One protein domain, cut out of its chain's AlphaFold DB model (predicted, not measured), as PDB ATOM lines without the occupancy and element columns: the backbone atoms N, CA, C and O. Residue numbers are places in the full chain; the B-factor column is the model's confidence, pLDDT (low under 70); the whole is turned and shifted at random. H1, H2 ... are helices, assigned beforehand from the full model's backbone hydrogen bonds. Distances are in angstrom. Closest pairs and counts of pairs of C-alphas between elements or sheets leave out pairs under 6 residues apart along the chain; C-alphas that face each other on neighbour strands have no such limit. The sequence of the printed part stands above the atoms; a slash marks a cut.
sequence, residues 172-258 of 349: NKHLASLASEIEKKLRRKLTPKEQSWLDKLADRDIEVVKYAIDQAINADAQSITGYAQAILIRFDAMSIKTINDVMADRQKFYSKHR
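What this domain is: This is residues 172 to 258 of the 349 residues of the protein "DnaB_2 domain-containing protein" of Lactobacillus sp (UniProt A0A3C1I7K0). A small helical body is built round H3 in the middle, with H1 side by side with it and H4 crossing it on another side; H2 folds back from H1 over its residues 175 to 179, and its first residues come close to H4. H5 leads away from the beginning of H3, and residues 250 to 258, of which 250 to 256 belong to H5, stick out as a free arm. The printed part has 87 residues with five named helices, in the order H1, H2, H3, H4, H5, and no named strand; the class is all helix. It is compact, with a radius of gyration of the C-alphas of 13.1 A and spans of 39 by 26 by 18 A.

Where its parts are: H1, residues 172 to 186, begins with C-alpha 172 at (48.982, 21.214, -1.647) and is 21.0 A long from first to last C-alpha. H2, residues 192 to 200, is 12.4 A long. H3, residues 206 to 218, is 18.1 A long and begins with C-alpha 206 at (40.331, 17.902, 2.888). H4, residues 224 to 237, is 20.0 A long. H5, residues 243 to 256, is 18.9 A long and ends with C-alpha 256 at (16.494, 12.634, 13.173).

How they stand to each other: H3 is the hub, touching H1, H4 and H5. H1 touches H3 at a shallow tilt of 11 degrees, the same way; the closest C-alphas are those of Leu 178 and Lys 210, 7.2 A apart. H1, with residues 175 to 179 alone, touches H2 at a steep tilt of 40 degrees, opposite ways, the two forming a hairpin; the closest C-alphas, of Leu 175 and Leu 198, are 7.4 A apart. H2 and H3 are apart. H3 touches H4 at a steep tilt of 50 degrees, opposite ways, with the C-alphas of Ala 212 and Ala 228 closest at 4.8 A. H2 and H4 are close but not clearly touching, with the C-alphas of Glu 194 and Thr 225 closest at 6.5 A. H3, with residues 207 to 208 alone, and H5, with residues 243 to 246 alone, only just touch, with 3 pairs of C-alphas within 8 A and only at their ends; the closest are those of Val 208 and Ile 243, 5.4 A apart. H4 and H5 are close but not clearly touching, about perpendicular at 83 degrees. In H1, H2, H3, H4 and H5 every O i to N i+4 pair is within hydrogen-bond range.

The domain as a whole: The two C-alphas farthest apart, of Pro 192 and Arg 258, are 40.9 A apart. Without the stretch that stands free, the body of 78 residues spans 32 by 27 by 18 A. The printed part has no cut, and the four links between the helices are tight, of 5 residues each. The mean pLDDT of the printed part is 78.3; residues 172 to 174 and 250 to 258 are under 70.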
ATOM      1  N   ASN A 172      48.774  21.401  -0.195       57.97
ATOM      2  CA  ASN A 172      48.982  21.214  -1.647       57.97
ATOM      3  C   ASN A 172      49.240  19.757  -2.076       57.97
ATOM      4  O   ASN A 172      48.721  19.304  -3.096       57.97
ATOM      5  N   LYS A 173      50.004  18.983  -1.292       64.75
ATOM      6  CA  LYS A 173      50.284  17.570  -1.616       64.75
ATOM      7  C   LYS A 173      49.035  16.694  -1.466       64.75
ATOM      8  O   LYS A 173      48.813  15.777  -2.255       64.75
ATOM      9  N   HIS A 174      48.208  16.995  -0.470       67.94
ATOM     10  CA  HIS A 174      46.972  16.266  -0.206       67.94
ATOM     11  C   HIS A 174      45.865  16.617  -1.212       67.94
ATOM     12  O   HIS A 174      45.126  15.722  -1.612       67.94
ATOM     13  N   LEU A 175      45.803  17.861  -1.703       73.19
ATOM     14  CA  LEU A 175      44.902  18.258  -2.794       73.19
ATOM     15  C   LEU A 175      45.265  17.591  -4.121       73.19
ATOM     16  O   LEU A 175      44.377  17.113  -4.819       73.19
ATOM     17  N   ALA A 176      46.557  17.486  -4.446       76.62
ATOM     18  CA  ALA A 176      47.008  16.754  -5.631       76.62
ATOM     19  C   ALA A 176      46.664  15.252  -5.544       76.62
ATOM     20  O   ALA A 176      46.223  14.649  -6.524       76.62
ATOM     21  N   SER A 177      46.804  14.658  -4.352       82.38
ATOM     22  CA  SER A 177      46.373  13.280  -4.082       82.38
ATOM     23  C   SER A 177      44.855  13.113  -4.240       82.38
ATOM     24  O   SER A 177      44.399  12.192  -4.919       82.38
ATOM     25  N   LEU A 178      44.067  14.044  -3.686       82.50
ATOM     26  CA  LEU A 178      42.609  14.052  -3.799       82.50
ATOM     27  C   LEU A 178      42.152  14.221  -5.254       82.50
ATOM     28  O   LEU A 178      41.265  13.498  -5.698       82.50
ATOM     29  N   ALA A 179      42.777  15.121  -6.015       84.19
ATOM     30  CA  ALA A 179      42.497  15.316  -7.433       84.19
ATOM     31  C   ALA A 179      42.715  14.015  -8.222       84.19
ATOM     32  O   ALA A 179      41.822  13.578  -8.945       84.19
ATOM     33  N   SER A 180      43.843  13.328  -7.998       84.75
ATOM     34  CA  SER A 180      44.114  12.027  -8.624       84.75
ATOM     35  C   SER A 180      43.086  10.956  -8.231       84.75
ATOM     36  O   SER A 180      42.680  10.142  -9.063       84.75
ATOM     37  N   GLU A 181      42.625  10.951  -6.977       85.81
ATOM     38  CA  GLU A 181      41.576  10.034  -6.520       85.81
ATOM     39  C   GLU A 181      40.227  10.316  -7.205       85.81
ATOM     40  O   GLU A 181      39.548   9.383  -7.643       85.81
ATOM     41  N   ILE A 182      39.857  11.591  -7.359       84.56
ATOM     42  CA  ILE A 182      38.626  12.013  -8.041       84.56
ATOM     43  C   ILE A 182      38.666  11.624  -9.521       84.56
ATOM     44  O   ILE A 182      37.697  11.063 -10.032       84.56
ATOM     45  N   GLU A 183      39.786  11.854 -10.206       87.19
ATOM     46  CA  GLU A 183      39.954  11.472 -11.614       87.19
ATOM     47  C   GLU A 183      39.792   9.963 -11.825       87.19
ATOM     48  O   GLU A 183      39.121   9.532 -12.767       87.19
ATOM     49  N   LYS A 184      40.338   9.145 -10.912       88.00
ATOM     50  CA  LYS A 184      40.147   7.685 -10.928       88.00
ATOM     51  C   LYS A 184      38.676   7.302 -10.767       88.00
ATOM     52  O   LYS A 184      38.199   6.439 -11.505       88.00
ATOM     53  N   LYS A 185      37.948   7.943  -9.843       84.12
ATOM     54  CA  LYS A 185      36.511   7.685  -9.621       84.12
ATOM     55  C   LYS A 185      35.659   8.102 -10.821       84.12
ATOM     56  O   LYS A 185      34.757   7.367 -11.210       84.12
ATOM     57  N   LEU A 186      35.976   9.238 -11.437       80.25
ATOM     58  CA  LEU A 186      35.264   9.766 -12.604       80.25
ATOM     59  C   LEU A 186      35.658   9.102 -13.926       80.25
ATOM     60  O   LEU A 186      34.966   9.286 -14.925       80.25
ATOM     61  N   ARG A 187      36.773   8.360 -13.950       84.88
ATOM     62  CA  ARG A 187      37.384   7.790 -15.164       84.88
ATOM     63  C   ARG A 187      37.660   8.839 -16.251       84.88
ATOM     64  O   ARG A 187      37.679   8.525 -17.438       84.88
ATOM     65  N   ARG A 188      37.879  10.090 -15.846       86.81
ATOM     66  CA  ARG A 188      38.262  11.214 -16.710       86.81
ATOM     67  C   ARG A 188      39.140  12.181 -15.931       86.81
ATOM     68  O   ARG A 188      39.069  12.228 -14.706       86.81
ATOM     69  N   LYS A 189      39.908  12.994 -16.654       84.94
ATOM     70  CA  LYS A 189      40.653  14.100 -16.047       84.94
ATOM     71  C   LYS A 189      39.708  15.193 -15.545       84.94
ATOM     72  O   LYS A 189      38.613  15.388 -16.096       84.94
ATOM     73  N   LEU A 190      40.138  15.899 -14.507       82.38
ATOM     74  CA  LEU A 190      39.452  17.085 -14.014       82.38
ATOM     75  C   LEU A 190      39.534  18.192 -15.066       82.38
ATOM     76  O   LEU A 190      40.545  18.385 -15.739       82.38
ATOM     77  N   THR A 191      38.439  18.923 -15.233       86.81
ATOM     78  CA  THR A 191      38.432  20.108 -16.091       86.81
ATOM     79  C   THR A 191      39.194  21.251 -15.408       86.81
ATOM     80  O   THR A 191      39.226  21.314 -14.177       86.81
ATOM     81  N   PRO A 192      39.733  22.230 -16.160       85.62
ATOM     82  CA  PRO A 192      40.420  23.384 -15.567       85.62
ATOM     83  C   PRO A 192      39.560  24.159 -14.556       85.62
ATOM     84  O   PRO A 192      40.066  24.693 -13.572       85.62
ATOM     85  N   LYS A 193      38.236  24.187 -14.773       84.06
ATOM     86  CA  LYS A 193      37.270  24.805 -13.853       84.06
ATOM     87  C   LYS A 193      37.138  24.028 -12.541       84.06
ATOM     88  O   LYS A 193      37.037  24.646 -11.488       84.06
ATOM     89  N   GLU A 194      37.131  22.698 -12.603       85.44
ATOM     90  CA  GLU A 194      37.081  21.833 -11.417       85.44
ATOM     91  C   GLU A 194      38.392  21.902 -10.630       85.44
ATOM     92  O   GLU A 194      38.354  22.014  -9.408       85.44
ATOM     93  N   GLN A 195      39.531  21.931 -11.327       84.81
ATOM     94  CA  GLN A 195      40.842  22.080 -10.699       84.81
ATOM     95  C   GLN A 195      40.960  23.424  -9.971       84.81
ATOM     96  O   GLN A 195      41.213  23.454  -8.773       84.81
ATOM     97  N   SER A 196      40.640  24.530 -10.651       85.38
ATOM     98  CA  SER A 196      40.646  25.863 -10.034       85.38
ATOM     99  C   SER A 196      39.677  25.976  -8.852       85.38
ATOM    100  O   SER A 196      39.926  26.730  -7.913       85.38
ATOM    101  N   TRP A 197      38.556  25.250  -8.881       88.88
ATOM    102  CA  TRP A 197      37.632  25.195  -7.752       88.88
ATOM    103  C   TRP A 197      38.220  24.428  -6.562       88.88
ATOM    104  O   TRP A 197      38.130  24.926  -5.443       88.88
ATOM    105  N   LEU A 198      38.869  23.282  -6.787       86.31
ATOM    106  CA  LEU A 198      39.573  22.539  -5.736       86.31
ATOM    107  C   LEU A 198      40.686  23.374  -5.099       86.31
ATOM    108  O   LEU A 198      40.795  23.412  -3.876       86.31
ATOM    109  N   ASP A 199      41.452  24.099  -5.915       85.19
ATOM    110  CA  ASP A 199      42.542  24.954  -5.441       85.19
ATOM    111  C   ASP A 199      42.023  26.078  -4.517       85.19
ATOM    112  O   ASP A 199      42.684  26.453  -3.550       85.19
ATOM    113  N   LYS A 200      40.799  26.583  -4.745       86.00
ATOM    114  CA  LYS A 200      40.144  27.579  -3.866       86.00
ATOM    115  C   LYS A 200      39.716  27.017  -2.512       86.00
ATOM    116  O   LYS A 200      39.445  27.790  -1.598       86.00
ATOM    117  N   LEU A 201      39.630  25.697  -2.377       84.25
ATOM    118  CA  LEU A 201      39.279  25.026  -1.127       84.25
ATOM    119  C   LEU A 201      40.520  24.607  -0.336       84.25
ATOM    120  O   LEU A 201      40.393  23.855   0.627       84.25
ATOM    121  N   ALA A 202      41.704  25.106  -0.707       75.81
ATOM    122  CA  ALA A 202      42.958  24.707  -0.087       75.81
ATOM    123  C   ALA A 202      43.037  24.979   1.417       75.81
ATOM    124  O   ALA A 202      43.779  24.282   2.095       75.81
ATOM    125  N   ASP A 203      42.263  25.924   1.950       78.06
ATOM    126  CA  ASP A 203      42.228  26.235   3.385       78.06
ATOM    127  C   ASP A 203      41.181  25.411   4.164       78.06
ATOM    128  O   ASP A 203      41.065  25.543   5.383       78.06
ATOM    129  N   ARG A 204      40.397  24.563   3.483       77.25
ATOM    130  CA  ARG A 204      39.388  23.700   4.114       77.25
ATOM    131  C   ARG A 204      39.948  22.332   4.479       77.25
ATOM    132  O   ARG A 204      40.892  21.838   3.869       77.25
ATOM    133  N   ASP A 205      39.289  21.695   5.442       83.50
ATOM    134  CA  ASP A 205      39.522  20.293   5.770       83.50
ATOM    135  C   ASP A 205      39.254  19.408   4.538       83.50
ATOM    136  O   ASP A 205      38.150  19.369   3.979       83.50
ATOM    137  N   ILE A 206      40.299  18.706   4.109       83.50
ATOM    138  CA  ILE A 206      40.331  17.902   2.888       83.50
ATOM    139  C   ILE A 206      39.355  16.729   2.977       83.50
ATOM    140  O   ILE A 206      38.759  16.356   1.965       83.50
ATOM    141  N   GLU A 207      39.136  16.167   4.167       83.44
ATOM    142  CA  GLU A 207      38.213  15.045   4.343       83.44
ATOM    143  C   GLU A 207      36.755  15.487   4.173       83.44
ATOM    144  O   GLU A 207      35.947  14.772   3.572       83.44
ATOM    145  N   VAL A 208      36.429  16.707   4.605       83.12
ATOM    146  CA  VAL A 208      35.107  17.320   4.405       83.12
ATOM    147  C   VAL A 208      34.861  17.618   2.925       83.12
ATOM    148  O   VAL A 208      33.780  17.336   2.399       83.12
ATOM    149  N   VAL A 209      35.874  18.139   2.223       86.56
ATOM    150  CA  VAL A 209      35.809  18.390   0.772       86.56
ATOM    151  C   VAL A 209      35.647  17.078   0.000       86.56
ATOM    152  O   VAL A 209      34.761  16.969  -0.851       86.56
ATOM    153  N   LYS A 210      36.437  16.053   0.342       87.25
ATOM    154  CA  LYS A 210      36.334  14.708  -0.237       87.25
ATOM    155  C   LYS A 210      34.936  14.123  -0.055       87.25
ATOM    156  O   LYS A 210      34.359  13.627  -1.020       87.25
ATOM    157  N   TYR A 211      34.363  14.235   1.143       86.62
ATOM    158  CA  TYR A 211      33.005  13.768   1.416       86.62
ATOM    159  C   TYR A 211      31.969  14.433   0.496       86.62
ATOM    160  O   TYR A 211      31.144  13.741  -0.101       86.62
ATOM    161  N   ALA A 212      32.014  15.760   0.346       83.69
ATOM    162  CA  ALA A 212      31.070  16.493  -0.498       83.69
ATOM    163  C   ALA A 212      31.158  16.078  -1.978       83.69
ATOM    164  O   ALA A 212      30.133  15.936  -2.648       83.69
ATOM    165  N   ILE A 213      32.374  15.837  -2.474       86.44
ATOM    166  CA  ILE A 213      32.611  15.387  -3.850       86.44
ATOM    167  C   ILE A 213      32.132  13.948  -4.044       86.44
ATOM    168  O   ILE A 213      31.434  13.670  -5.015       86.44
ATOM    169  N   ASP A 214      32.417  13.050  -3.103       84.44
ATOM    170  CA  ASP A 214      31.934  11.668  -3.162       84.44
ATOM    171  C   ASP A 214      30.397  11.604  -3.174       84.44
ATOM    172  O   ASP A 214      29.819  10.793  -3.895       84.44
ATOM    173  N   GLN A 215      29.711  12.492  -2.442       79.06
ATOM    174  CA  GLN A 215      28.249  12.610  -2.523       79.06
ATOM    175  C   GLN A 215      27.774  13.083  -3.903       79.06
ATOM    176  O   GLN A 215      26.790  12.554  -4.414       79.06
ATOM    177  N   ALA A 216      28.469  14.041  -4.521       79.44
ATOM    178  CA  ALA A 216      28.137  14.518  -5.862       79.44
ATOM    179  C   ALA A 216      28.310  13.423  -6.929       79.44
ATOM    180  O   ALA A 216      27.462  13.280  -7.808       79.44
ATOM    181  N   ILE A 217      29.381  12.629  -6.824       79.62
ATOM    182  CA  ILE A 217      29.654  11.501  -7.723       79.62
ATOM    183  C   ILE A 217      28.598  10.407  -7.546       79.62
ATOM    184  O   ILE A 217      28.029   9.942  -8.527       79.62
ATOM    185  N   ASN A 218      28.294  10.021  -6.302       76.94
ATOM    186  CA  ASN A 218      27.281   8.999  -6.017       76.94
ATOM    187  C   ASN A 218      25.871   9.413  -6.468       76.94
ATOM    188  O   ASN A 218      25.058   8.550  -6.793       76.94
ATOM    189  N   ALA A 219      25.580  10.715  -6.483       72.38
ATOM    190  CA  ALA A 219      24.320  11.270  -6.970       72.38
ATOM    191  C   ALA A 219      24.268  11.438  -8.503       72.38
ATOM    192  O   ALA A 219      23.261  11.933  -9.006       72.38
ATOM    193  N   ASP A 220      25.332  11.066  -9.227       76.25
ATOM    194  CA  ASP A 220      25.494  11.291 -10.673       76.25
ATOM    195  C   ASP A 220      25.180  12.747 -11.072       76.25
ATOM    196  O   ASP A 220      24.440  13.041 -12.015       76.25
ATOM    197  N   ALA A 221      25.682  13.695 -10.272       74.94
ATOM    198  CA  ALA A 221      25.341  15.101 -10.420       74.94
ATOM    199  C   ALA A 221      25.877  15.681 -11.739       74.94
ATOM    200  O   ALA A 221      27.061  15.563 -12.059       74.94
ATOM    201  N   GLN A 222      25.029  16.431 -12.454       78.25
ATOM    202  CA  GLN A 222      25.401  17.107 -13.705       78.25
ATOM    203  C   GLN A 222      26.571  18.096 -13.527       78.25
ATOM    204  O   GLN A 222      27.356  18.309 -14.450       78.25
ATOM    205  N   SER A 223      26.697  18.699 -12.342       83.50
ATOM    206  CA  SER A 223      27.833  19.534 -11.953       83.50
ATOM    207  C   SER A 223      28.346  19.096 -10.587       83.50
ATOM    208  O   SER A 223      27.733  19.384  -9.558       83.50
ATOM    209  N   ILE A 224      29.495  18.420 -10.585       81.31
ATOM    210  CA  ILE A 224      30.157  17.949  -9.362       81.31
ATOM    211  C   ILE A 224      30.500  19.134  -8.461       81.31
ATOM    212  O   ILE A 224      30.202  19.109  -7.271       81.31
ATOM    213  N   THR A 225      31.063  20.196  -9.040       87.06
ATOM    214  CA  THR A 225      31.428  21.418  -8.313       87.06
ATOM    215  C   THR A 225      30.205  22.125  -7.751       87.06
ATOM    216  O   THR A 225      30.222  22.500  -6.588       87.06
ATOM    217  N   GLY A 226      29.124  22.264  -8.526       79.62
ATOM    218  CA  GLY A 226      27.894  22.900  -8.055       79.62
ATOM    219  C   GLY A 226      27.252  22.139  -6.892       79.62
ATOM    220  O   GLY A 226      26.903  22.738  -5.876       79.62
ATOM    221  N   TYR A 227      27.154  20.813  -7.009       82.50
ATOM    222  CA  TYR A 227      26.562  19.967  -5.973       82.50
ATOM    223  C   TYR A 227      27.426  19.916  -4.707       82.50
ATOM    224  O   TYR A 227      26.929  20.126  -3.599       82.50
ATOM    225  N   ALA A 228      28.736  19.697  -4.859       84.00
ATOM    226  CA  ALA A 228      29.664  19.688  -3.735       84.00
ATOM    227  C   ALA A 228      29.725  21.062  -3.051       84.00
ATOM    228  O   ALA A 228      29.685  21.134  -1.826       84.00
ATOM    229  N   GLN A 229      29.725  22.162  -3.812       87.31
ATOM    230  CA  GLN A 229      29.674  23.515  -3.257       87.31
ATOM    231  C   GLN A 229      28.392  23.753  -2.454       87.31
ATOM    232  O   GLN A 229      28.461  24.344  -1.381       87.31
ATOM    233  N   ALA A 230      27.234  23.273  -2.918       79.88
ATOM    234  CA  ALA A 230      25.982  23.386  -2.169       79.88
ATOM    235  C   ALA A 230      26.042  22.641  -0.823       79.88
ATOM    236  O   ALA A 230      25.566  23.151   0.194       79.88
ATOM    237  N   ILE A 231      26.675  21.461  -0.789       80.69
ATOM    238  CA  ILE A 231      26.932  20.729   0.460       80.69
ATOM    239  C   ILE A 231      27.850  21.536   1.381       80.69
ATOM    240  O   ILE A 231      27.542  21.687   2.561       80.69
ATOM    241  N   LEU A 232      28.948  22.074   0.849       85.06
ATOM    242  CA  LEU A 232      29.908  22.853   1.632       85.06
ATOM    243  C   LEU A 232      29.282  24.134   2.199       85.06
ATOM    244  O   LEU A 232      29.492  24.427   3.371       85.06
ATOM    245  N   ILE A 233      28.440  24.833   1.431       83.62
ATOM    246  CA  ILE A 233      27.680  26.003   1.905       83.62
ATOM    247  C   ILE A 233      26.747  25.619   3.059       83.62
ATOM    248  O   ILE A 233      26.642  26.349   4.043       83.62
ATOM    249  N   ARG A 234      26.080  24.459   2.977       81.44
ATOM    250  CA  ARG A 234      25.245  23.956   4.078       81.44
ATOM    251  C   ARG A 234      26.080  23.708   5.334       81.44
ATOM    252  O   ARG A 234      25.647  24.053   6.430       81.44
ATOM    253  N   PHE A 235      27.257  23.108   5.180       85.81
ATOM    254  CA  PHE A 235      28.174  22.876   6.293       85.81
ATOM    255  C   PHE A 235      28.665  24.185   6.910       85.81
ATOM    256  O   PHE A 235      28.640  24.303   8.131       85.81
ATOM    257  N   ASP A 236      28.986  25.191   6.094       82.50
ATOM    258  CA  ASP A 236      29.345  26.528   6.576       82.50
ATOM    259  C   ASP A 236      28.218  27.159   7.394       82.50
ATOM    260  O   ASP A 236      28.448  27.629   8.508       82.50
ATOM    261  N   ALA A 237      26.984  27.108   6.880       79.50
ATOM    262  CA  ALA A 237      25.807  27.641   7.564       79.50
ATOM    263  C   ALA A 237      25.542  26.951   8.914       79.50
ATOM    264  O   ALA A 237      25.012  27.569   9.834       79.50
ATOM    265  N   MET A 238      25.930  25.679   9.049       78.94
ATOM    266  CA  MET A 238      25.804  24.896  10.284       78.94
ATOM    267  C   MET A 238      27.090  24.881  11.122       78.94
ATOM    268  O   MET A 238      27.158  24.164  12.117       78.94
ATOM    269  N   SER A 239      28.102  25.673  10.744       84.75
ATOM    270  CA  SER A 239      29.416  25.728  11.401       84.75
ATOM    271  C   SER A 239      30.129  24.368  11.517       84.75
ATOM    272  O   SER A 239      30.910  24.153  12.442       84.75
ATOM    273  N   ILE A 240      29.890  23.456  10.572       79.44
ATOM    274  CA  ILE A 240      30.527  22.135  10.486       79.44
ATOM    275  C   ILE A 240      31.893  22.293   9.825       79.44
ATOM    276  O   ILE A 240      31.978  22.733   8.677       79.44
ATOM    277  N   LYS A 241      32.964  21.932  10.543       80.94
ATOM    278  CA  LYS A 241      34.344  22.166  10.086       80.94
ATOM    279  C   LYS A 241      35.171  20.896   9.923       80.94
ATOM    280  O   LYS A 241      36.068  20.903   9.089       80.94
ATOM    281  N   THR A 242      34.874  19.838  10.676       83.62
ATOM    282  CA  THR A 242      35.652  18.587  10.660       83.62
ATOM    283  C   THR A 242      34.849  17.415  10.107       83.62
ATOM    284  O   THR A 242      33.614  17.434  10.109       83.62
ATOM    285  N   ILE A 243      35.529  16.340   9.688       78.12
ATOM    286  CA  ILE A 243      34.843  15.105   9.277       78.12
ATOM    287  C   ILE A 243      33.997  14.507  10.409       78.12
ATOM    288  O   ILE A 243      32.938  13.942  10.154       78.12
ATOM    289  N   ASN A 244      34.424  14.662  11.666       78.81
ATOM    290  CA  ASN A 244      33.685  14.171  12.826       78.81
ATOM    291  C   ASN A 244      32.376  14.941  12.998       78.81
ATOM    292  O   ASN A 244      31.346  14.328  13.267       78.81
ATOM    293  N   ASP A 245      32.385  16.253  12.751       77.56
ATOM    294  CA  ASP A 245      31.173  17.072  12.727       77.56
ATOM    295  C   ASP A 245      30.261  16.683  11.562       77.56
ATOM    296  O   ASP A 245      29.048  16.614  11.737       77.56
ATOM    297  N   VAL A 246      30.825  16.370  10.388       74.75
ATOM    298  CA  VAL A 246      30.065  15.851   9.238       74.75
ATOM    299  C   VAL A 246      29.427  14.511   9.579       74.75
ATOM    300  O   VAL A 246      28.257  14.294   9.281       74.75
ATOM    301  N   MET A 247      30.161  13.605  10.221       77.12
ATOM    302  CA  MET A 247      29.641  12.309  10.642       77.12
ATOM    303  C   MET A 247      28.619  12.452  11.767       77.12
ATOM    304  O   MET A 247      27.633  11.727  11.761       77.12
ATOM    305  N   ALA A 248      28.784  13.409  12.682       75.31
ATOM    306  CA  ALA A 248      27.808  13.730  13.715       75.31
ATOM    307  C   ALA A 248      26.557  14.408  13.136       75.31
ATOM    308  O   ALA A 248      25.456  14.097  13.578       75.31
ATOM    309  N   ASP A 249      26.686  15.275  12.129       72.31
ATOM    310  CA  ASP A 249      25.575  15.854  11.359       72.31
ATOM    311  C   ASP A 249      24.860  14.780  10.555       72.31
ATOM    312  O   ASP A 249      23.641  14.715  10.563       72.31
ATOM    313  N   ARG A 250      25.601  13.864   9.932       66.75
ATOM    314  CA  ARG A 250      25.048  12.715   9.220       66.75
ATOM    315  C   ARG A 250      24.395  11.738  10.186       66.75
ATOM    316  O   ARG A 250      23.354  11.193   9.862       66.75
ATOM    317  N   GLN A 251      24.952  11.544  11.377       63.00
ATOM    318  CA  GLN A 251      24.347  10.751  12.439       63.00
ATOM    319  C   GLN A 251      23.142  11.471  13.026       63.00
ATOM    320  O   GLN A 251      22.196  10.792  13.378       63.00
ATOM    321  N   LYS A 252      23.114  12.808  13.079       63.44
ATOM    322  CA  LYS A 252      21.925  13.615  13.384       63.44
ATOM    323  C   LYS A 252      20.905  13.525  12.264       63.44
ATOM    324  O   LYS A 252      19.730  13.406  12.548       63.44
ATOM    325  N   PHE A 253      21.319  13.498  11.008       51.38
ATOM    326  CA  PHE A 253      20.451  13.264   9.870       51.38
ATOM    327  C   PHE A 253      19.880  11.853   9.969       51.38
ATOM    328  O   PHE A 253      18.673  11.720   9.975       51.38
ATOM    329  N   TYR A 254      20.691  10.825  10.214       45.25
ATOM    330  CA  TYR A 254      20.258   9.451  10.455       45.25
ATOM    331  C   TYR A 254      19.564   9.235  11.799       45.25
ATOM    332  O   TYR A 254      18.855   8.252  11.901       45.25
ATOM    333  N   SER A 255      19.729  10.083  12.819       41.12
ATOM    334  CA  SER A 255      19.078   9.959  14.136       41.12
ATOM    335  C   SER A 255      17.744  10.699  14.158       41.12
ATOM    336  O   SER A 255      16.736  10.150  14.588       41.12
ATOM    337  N   LYS A 256      17.699  11.878  13.536       44.12
ATOM    338  CA  LYS A 256      16.494  12.634  13.173       44.12
ATOM    339  C   LYS A 256      15.706  11.918  12.064       44.12
ATOM    340  O   LYS A 256      14.488  11.984  12.062       44.12
ATOM    341  N   HIS A 257      16.363  11.139  11.199       43.38
ATOM    342  CA  HIS A 257      15.748  10.174  10.264       43.38
ATOM    343  C   HIS A 257      15.689   8.742  10.838       43.38
ATOM    344  O   HIS A 257      15.162   7.846  10.189       43.38
ATOM    345  N   ARG A 258      16.151   8.518  12.079       41.84
ATOM    346  CA  ARG A 258      15.798   7.348  12.909       41.84
ATOM    347  C   ARG A 258      14.647   7.657  13.855       41.84
ATOM    348  O   ARG A 258      14.282   6.755  14.597       41.84
TER     349      ARG A 258